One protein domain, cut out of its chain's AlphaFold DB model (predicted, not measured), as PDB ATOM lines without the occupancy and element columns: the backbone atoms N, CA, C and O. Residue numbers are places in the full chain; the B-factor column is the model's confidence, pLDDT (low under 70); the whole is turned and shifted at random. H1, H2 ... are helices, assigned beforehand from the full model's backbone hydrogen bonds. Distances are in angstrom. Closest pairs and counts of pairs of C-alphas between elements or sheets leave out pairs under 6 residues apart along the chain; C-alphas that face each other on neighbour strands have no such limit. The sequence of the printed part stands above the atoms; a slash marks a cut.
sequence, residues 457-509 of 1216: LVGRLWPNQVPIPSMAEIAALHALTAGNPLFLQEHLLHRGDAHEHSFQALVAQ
ATOM      1  N   LEU A 457     131.958 114.637 162.437       85.00
ATOM      2  CA  LEU A 457     132.494 115.693 161.578       85.00
ATOM      3  C   LEU A 457     131.915 117.074 161.934       85.00
ATOM      4  O   LEU A 457     132.684 118.026 162.055       85.00
ATOM      5  N   VAL A 458     130.600 117.183 162.171       83.50
ATOM      6  CA  VAL A 458     129.959 118.427 162.641       83.50
ATOM      7  C   VAL A 458     130.609 118.890 163.940       83.50
ATOM      8  O   VAL A 458     131.057 120.027 164.006       83.50
ATOM      9  N   GLY A 459     130.747 118.011 164.938       79.19
ATOM     10  CA  GLY A 459     131.341 118.363 166.232       79.19
ATOM     11  C   GLY A 459     132.788 118.860 166.143       79.19
ATOM     12  O   GLY A 459     133.207 119.672 166.959       79.19
ATOM     13  N   ARG A 460     133.550 118.412 165.137       79.94
ATOM     14  CA  ARG A 460     134.926 118.873 164.885       79.94
ATOM     15  C   ARG A 460     135.008 120.181 164.101       79.94
ATOM     16  O   ARG A 460     135.976 120.917 164.266       79.94
ATOM     17  N   LEU A 461     134.048 120.427 163.213       77.75
ATOM     18  CA  LEU A 461     133.981 121.637 162.393       77.75
ATOM     19  C   LEU A 461     133.250 122.788 163.096       77.75
ATOM     20  O   LEU A 461     133.385 123.940 162.679       77.75
ATOM     21  N   TRP A 462     132.469 122.487 164.136       75.12
ATOM     22  CA  TRP A 462     131.683 123.472 164.864       75.12
ATOM     23  C   TRP A 462     132.585 124.435 165.653       75.12
ATOM     24  O   TRP A 462     133.531 123.994 166.308       75.12
ATOM     25  N   PRO A 463     132.325 125.754 165.630       67.06
ATOM     26  CA  PRO A 463     133.130 126.711 166.382       67.06
ATOM     27  C   PRO A 463     133.054 126.464 167.895       67.06
ATOM     28  O   PRO A 463     131.963 126.387 168.453       67.06
ATOM     29  N   ASN A 464     134.203 126.472 168.583       60.38
ATOM     30  CA  ASN A 464     134.309 126.247 170.038       60.38
ATOM     31  C   ASN A 464     133.492 127.221 170.919       60.38
ATOM     32  O   ASN A 464     133.379 127.004 172.120       60.38
ATOM     33  N   GLN A 465     132.962 128.309 170.354       56.16
ATOM     34  CA  GLN A 465     132.247 129.375 171.070       56.16
ATOM     35  C   GLN A 465     130.721 129.340 170.859       56.16
ATOM     36  O   GLN A 465     130.022 130.216 171.359       56.16
ATOM     37  N   VAL A 466     130.195 128.357 170.120       66.06
ATOM     38  CA  VAL A 466     128.760 128.223 169.814       66.06
ATOM     39  C   VAL A 466     128.256 126.873 170.342       66.06
ATOM     40  O   VAL A 466     128.962 125.876 170.177       66.06
ATOM     41  N   PRO A 467     127.052 126.790 170.948       69.50
ATOM     42  CA  PRO A 467     126.462 125.512 171.346       69.50
ATOM     43  C   PRO A 467     126.385 124.552 170.157       69.50
ATOM     44  O   PRO A 467     125.976 124.952 169.069       69.50
ATOM     45  N   ILE A 468     126.807 123.303 170.359       71.06
ATOM     46  CA  ILE A 468     126.743 122.255 169.333       71.06
ATOM     47  C   ILE A 468     125.262 122.031 168.961       71.06
ATOM     48  O   ILE A 468     124.428 122.022 169.871       71.06
ATOM     49  N   PRO A 469     124.917 121.835 167.674       76.44
ATOM     50  CA  PRO A 469     123.536 121.613 167.261       76.44
ATOM     51  C   PRO A 469     122.942 120.374 167.924       76.44
ATOM     52  O   PRO A 469     123.632 119.385 168.183       76.44
ATOM     53  N   SER A 470     121.635 120.409 168.153       81.50
ATOM     54  CA  SER A 470     120.867 119.254 168.602       81.50
ATOM     55  C   SER A 470     120.914 118.116 167.575       81.50
ATOM     56  O   SER A 470     121.114 118.320 166.375       81.50
ATOM     57  N   MET A 471     120.654 116.886 168.024       82.06
ATOM     58  CA  MET A 471     120.601 115.727 167.124       82.06
ATOM     59  C   MET A 471     119.543 115.857 166.020       82.06
ATOM     60  O   MET A 471     119.742 115.324 164.930       82.06
ATOM     61  N   ALA A 472     118.446 116.579 166.274       79.12
ATOM     62  CA  ALA A 472     117.419 116.844 165.268       79.12
ATOM     63  C   ALA A 472     117.938 117.775 164.157       79.12
ATOM     64  O   ALA A 472     117.706 117.514 162.977       79.12
ATOM     65  N   GLU A 473     118.702 118.809 164.517       79.50
ATOM     66  CA  GLU A 473     119.332 119.726 163.558       79.50
ATOM     67  C   GLU A 473     120.429 119.025 162.746       79.50
ATOM     68  O   GLU A 473     120.507 119.202 161.532       79.50
ATOM     69  N   ILE A 474     121.233 118.162 163.379       83.81
ATOM     70  CA  ILE A 474     122.252 117.355 162.683       83.81
ATOM     71  C   ILE A 474     121.598 116.382 161.694       83.81
ATOM     72  O   ILE A 474     122.088 116.238 160.576       83.81
ATOM     73  N   ALA A 475     120.486 115.740 162.068       82.75
ATOM     74  CA  ALA A 475     119.739 114.856 161.174       82.75
ATOM     75  C   ALA A 475     119.123 115.614 159.985       82.75
ATOM     76  O   ALA A 475     119.174 115.124 158.857       82.75
ATOM     77  N   ALA A 476     118.605 116.827 160.206       78.44
ATOM     78  CA  ALA A 476     118.108 117.688 159.134       78.44
ATOM     79  C   ALA A 476     119.234 118.123 158.175       78.44
ATOM     80  O   ALA A 476     119.077 118.036 156.957       78.44
ATOM     81  N   LEU A 477     120.401 118.511 158.708       79.12
ATOM     82  CA  LEU A 477     121.595 118.825 157.912       79.12
ATOM     83  C   LEU A 477     122.104 117.607 157.132       79.12
ATOM     84  O   LEU A 477     122.503 117.736 155.974       79.12
ATOM     85  N   HIS A 478     122.083 116.419 157.737       84.00
ATOM     86  CA  HIS A 478     122.455 115.169 157.072       84.00
ATOM     87  C   HIS A 478     121.518 114.855 155.903       84.00
ATOM     88  O   HIS A 478     122.005 114.564 154.812       84.00
ATOM     89  N   ALA A 479     120.203 114.997 156.095       79.69
ATOM     90  CA  ALA A 479     119.207 114.793 155.044       79.69
ATOM     91  C   ALA A 479     119.369 115.798 153.892       79.69
ATOM     92  O   ALA A 479     119.341 115.407 152.727       79.69
ATOM     93  N   LEU A 480     119.605 117.074 154.208       76.75
ATOM     94  CA  LEU A 480     119.764 118.138 153.214       76.75
ATOM     95  C   LEU A 480     121.063 117.998 152.408       76.75
ATOM     96  O   LEU A 480     121.077 118.197 151.196       76.75
ATOM     97  N   THR A 481     122.160 117.620 153.064       80.38
ATOM     98  CA  THR A 481     123.467 117.429 152.411       80.38
ATOM     99  C   THR A 481     123.649 116.029 151.825       80.38
ATOM    100  O   THR A 481     124.666 115.764 151.181       80.38
ATOM    101  N   ALA A 482     122.705 115.117 152.082       80.62
ATOM    102  CA  ALA A 482     122.833 113.678 151.857       80.62
ATOM    103  C   ALA A 482     124.148 113.092 152.423       80.62
ATOM    104  O   ALA A 482     124.742 112.183 151.839       80.62
ATOM    105  N   GLY A 483     124.648 113.652 153.531       81.62
ATOM    106  CA  GLY A 483     125.918 113.270 154.151       81.62
ATOM    107  C   GLY A 483     127.179 113.682 153.374       81.62
ATOM    108  O   GLY A 483     128.250 113.133 153.639       81.62
ATOM    109  N   ASN A 484     127.092 114.600 152.403       83.50
ATOM    110  CA  ASN A 484     128.244 115.078 151.633       83.50
ATOM    111  C   ASN A 484     129.099 116.065 152.467       83.50
ATOM    112  O   ASN A 484     128.603 117.141 152.814       83.50
ATOM    113  N   PRO A 485     130.382 115.751 152.759       84.12
ATOM    114  CA  PRO A 485     131.244 116.596 153.593       84.12
ATOM    115  C   PRO A 485     131.423 118.023 153.068       84.12
ATOM    116  O   PRO A 485     131.421 118.967 153.857       84.12
ATOM    117  N   LEU A 486     131.538 118.196 151.745       79.19
ATOM    118  CA  LEU A 486     131.680 119.518 151.132       79.19
ATOM    119  C   LEU A 486     130.417 120.361 151.339       79.19
ATOM    120  O   LEU A 486     130.504 121.537 151.675       79.19
ATOM    121  N   PHE A 487     129.238 119.760 151.166       77.44
ATOM    122  CA  PHE A 487     127.972 120.485 151.301       77.44
ATOM    123  C   PHE A 487     127.715 120.873 152.755       77.44
ATOM    124  O   PHE A 487     127.249 121.979 153.014       77.44
ATOM    125  N   LEU A 488     128.075 120.001 153.705       79.94
ATOM    126  CA  LEU A 488     128.051 120.340 155.125       79.94
ATOM    127  C   LEU A 488     128.941 121.552 155.414       79.94
ATOM    128  O   LEU A 488     128.495 122.493 156.064       79.94
ATOM    129  N   GLN A 489     130.183 121.546 154.926       75.62
ATOM    130  CA  GLN A 489     131.115 122.648 155.146       75.62
ATOM    131  C   GLN A 489     130.570 123.975 154.602       75.62
ATOM    132  O   GLN A 489     130.648 124.989 155.296       75.62
ATOM    133  N   GLU A 490     129.994 123.963 153.400       71.81
ATOM    134  CA  GLU A 490     129.355 125.143 152.811       71.81
ATOM    135  C   GLU A 490     128.182 125.643 153.655       71.81
ATOM    136  O   GLU A 490     128.072 126.838 153.918       71.81
ATOM    137  N   HIS A 491     127.345 124.742 154.170       73.12
ATOM    138  CA  HIS A 491     126.223 125.142 155.014       73.12
ATOM    139  C   HIS A 491     126.662 125.736 156.360       73.12
ATOM    140  O   HIS A 491     126.096 126.731 156.811       73.12
ATOM    141  N   LEU A 492     127.704 125.177 156.985       73.12
ATOM    142  CA  LEU A 492     128.244 125.665 158.259       73.12
ATOM    143  C   LEU A 492     128.866 127.068 158.155       73.12
ATOM    144  O   LEU A 492     128.874 127.811 159.139       73.12
ATOM    145  N   LEU A 493     129.368 127.454 156.978       67.00
ATOM    146  CA  LEU A 493     129.934 128.787 156.743       67.00
ATOM    147  C   LEU A 493     128.871 129.903 156.728       67.00
ATOM    148  O   LEU A 493     129.214 131.050 157.003       67.00
ATOM    149  N   HIS A 494     127.598 129.580 156.477       62.22
ATOM    150  CA  HIS A 494     126.513 130.553 156.276       62.22
ATOM    151  C   HIS A 494     125.667 130.887 157.519       62.22
ATOM    152  O   HIS A 494     124.670 131.586 157.389       62.22
ATOM    153  N   ARG A 495     126.067 130.430 158.719       58.53
ATOM    154  CA  ARG A 495     125.492 130.793 160.038       58.53
ATOM    155  C   ARG A 495     124.000 131.194 160.018       58.53
ATOM    156  O   ARG A 495     123.659 132.352 160.224       58.53
ATOM    157  N   GLY A 496     123.120 130.207 159.874       50.91
ATOM    158  CA  GLY A 496     121.759 130.268 160.421       50.91
ATOM    159  C   GLY A 496     120.671 130.985 159.616       50.91
ATOM    160  O   GLY A 496     119.509 130.761 159.944       50.91
ATOM    161  N   ASP A 497     120.974 131.743 158.558       43.88
ATOM    162  CA  ASP A 497     119.913 132.340 157.735       43.88
ATOM    163  C   ASP A 497     119.554 131.465 156.522       43.88
ATOM    164  O   ASP A 497     120.272 131.366 155.531       43.88
ATOM    165  N   ALA A 498     118.360 130.884 156.654       41.94
ATOM    166  CA  ALA A 498     117.477 130.310 155.646       41.94
ATOM    167  C   ALA A 498     117.663 128.835 155.225       41.94
ATOM    168  O   ALA A 498     118.597 128.414 154.539       41.94
ATOM    169  N   HIS A 499     116.626 128.075 155.590       50.59
ATOM    170  CA  HIS A 499     116.239 126.785 155.030       50.59
ATOM    171  C   HIS A 499     116.157 126.840 153.485       50.59
ATOM    172  O   HIS A 499     115.857 127.886 152.916       50.59
ATOM    173  N   GLU A 500     116.405 125.700 152.826       50.66
ATOM    174  CA  GLU A 500     116.171 125.434 151.385       50.66
ATOM    175  C   GLU A 500     117.104 126.076 150.331       50.66
ATOM    176  O   GLU A 500     116.744 126.166 149.158       50.66
ATOM    177  N   HIS A 501     118.342 126.451 150.659       57.06
ATOM    178  CA  HIS A 501     119.268 126.955 149.631       57.06
ATOM    179  C   HIS A 501     120.075 125.836 148.956       57.06
ATOM    180  O   HIS A 501     120.757 125.048 149.607       57.06
ATOM    181  N   SER A 502     120.030 125.781 147.619       68.75
ATOM    182  CA  SER A 502     120.914 124.905 146.836       68.75
ATOM    183  C   SER A 502     122.385 125.331 146.984       68.75
ATOM    184  O   SER A 502     122.675 126.510 147.179       68.75
ATOM    185  N   PHE A 503     123.332 124.398 146.817       69.56
ATOM    186  CA  PHE A 503     124.780 124.687 146.841       69.56
ATOM    187  C   PHE A 503     125.164 125.891 145.957       69.56
ATOM    188  O   PHE A 503     125.985 126.719 146.340       69.56
ATOM    189  N   GLN A 504     124.537 126.020 144.781       72.00
ATOM    190  CA  GLN A 504     124.782 127.132 143.859       72.00
ATOM    191  C   GLN A 504     124.316 128.477 144.426       72.00
ATOM    192  O   GLN A 504     125.000 129.476 144.231       72.00
ATOM    193  N   ALA A 505     123.191 128.504 145.146       73.38
ATOM    194  CA  ALA A 505     122.674 129.722 145.764       73.38
ATOM    195  C   ALA A 505     123.589 130.226 146.894       73.38
ATOM    196  O   ALA A 505     123.845 131.425 146.975       73.38
ATOM    197  N   LEU A 506     124.150 129.316 147.700       75.88
ATOM    198  CA  LEU A 506     125.102 129.659 148.768       75.88
ATOM    199  C   LEU A 506     126.387 130.287 148.201       75.88
ATOM    200  O   LEU A 506     126.816 131.358 148.637       75.88
ATOM    201  N   VAL A 507     126.968 129.674 147.162       79.06
ATOM    202  CA  VAL A 507     128.153 130.234 146.489       79.06
ATOM    203  C   VAL A 507     127.827 131.572 145.813       79.06
ATOM    204  O   VAL A 507     128.612 132.512 145.931       79.06
ATOM    205  N   ALA A 508     126.667 131.700 145.160       81.75
ATOM    206  CA  ALA A 508     126.251 132.950 144.522       81.75
ATOM    207  C   ALA A 508     126.126 134.101 145.531       81.75
ATOM    208  O   ALA A 508     126.599 135.204 145.263       81.75
ATOM    209  N   GLN A 509     125.570 133.841 146.717       81.44
ATOM    210  CA  GLN A 509     125.455 134.835 147.784       81.44
ATOM    211  C   GLN A 509     126.832 135.294 148.297       81.44
ATOM    212  O   GLN A 509     127.043 136.490 148.499       81.44
TER     213      GLN A 509
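This is residues 457 to 509 of the 1216 residues of the protein "BTAD domain-containing protein" of Herpetosiphon geysericola (UniProt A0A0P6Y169). The longest helix, H2, and H3 make an L-shaped corner, with H4 side by side with H3 and short H1 loosely placed by the open side of the L. The 53 printed residues include four named helices, in the order H1, H2, H3, H4, and no named strand: the class is all helix. The whole is compact and rounded, with a radius of gyration of the C-alphas of 10.8 A and spans of 27 by 21 by 18 A.

H2, residues 471 to 481, touches H3, residues 485 to 493, at a steep tilt of 64 degrees, opposite ways; their closest C-alphas, Thr 481 and Phe 487, are 5.6 A apart. H4, residues 503 to 509, touches H3 at a shallow tilt of 29 degrees, the same way; the closest C-alphas, Phe 487 and Phe 503, are 6.9 A apart. H1, residues 457 to 461, is close to H3 but not clearly touching, with C-alphas 461 and 489 closest at 7.9 A. H4 is apart from H1 and H2. Every O i to N i+4 pair in H1, H2, H3 and H4 is within hydrogen-bond range.

H2 measures 15.1 A from C-alpha 471 at (120.601, 115.727, 167.124) to C-alpha 481; H3 measures 12.7 A, H4 10.2 A, and H1 6.2 A. H4 ends at C-alpha 509, (125.455, 134.835, 147.784).

The farthest C-alphas, Met 471 and Ala 508, are 29.0 A apart. The printed part has no cut and no long link. The model's pLDDT is under 70 in residues 463 to 467 and 493 to 503.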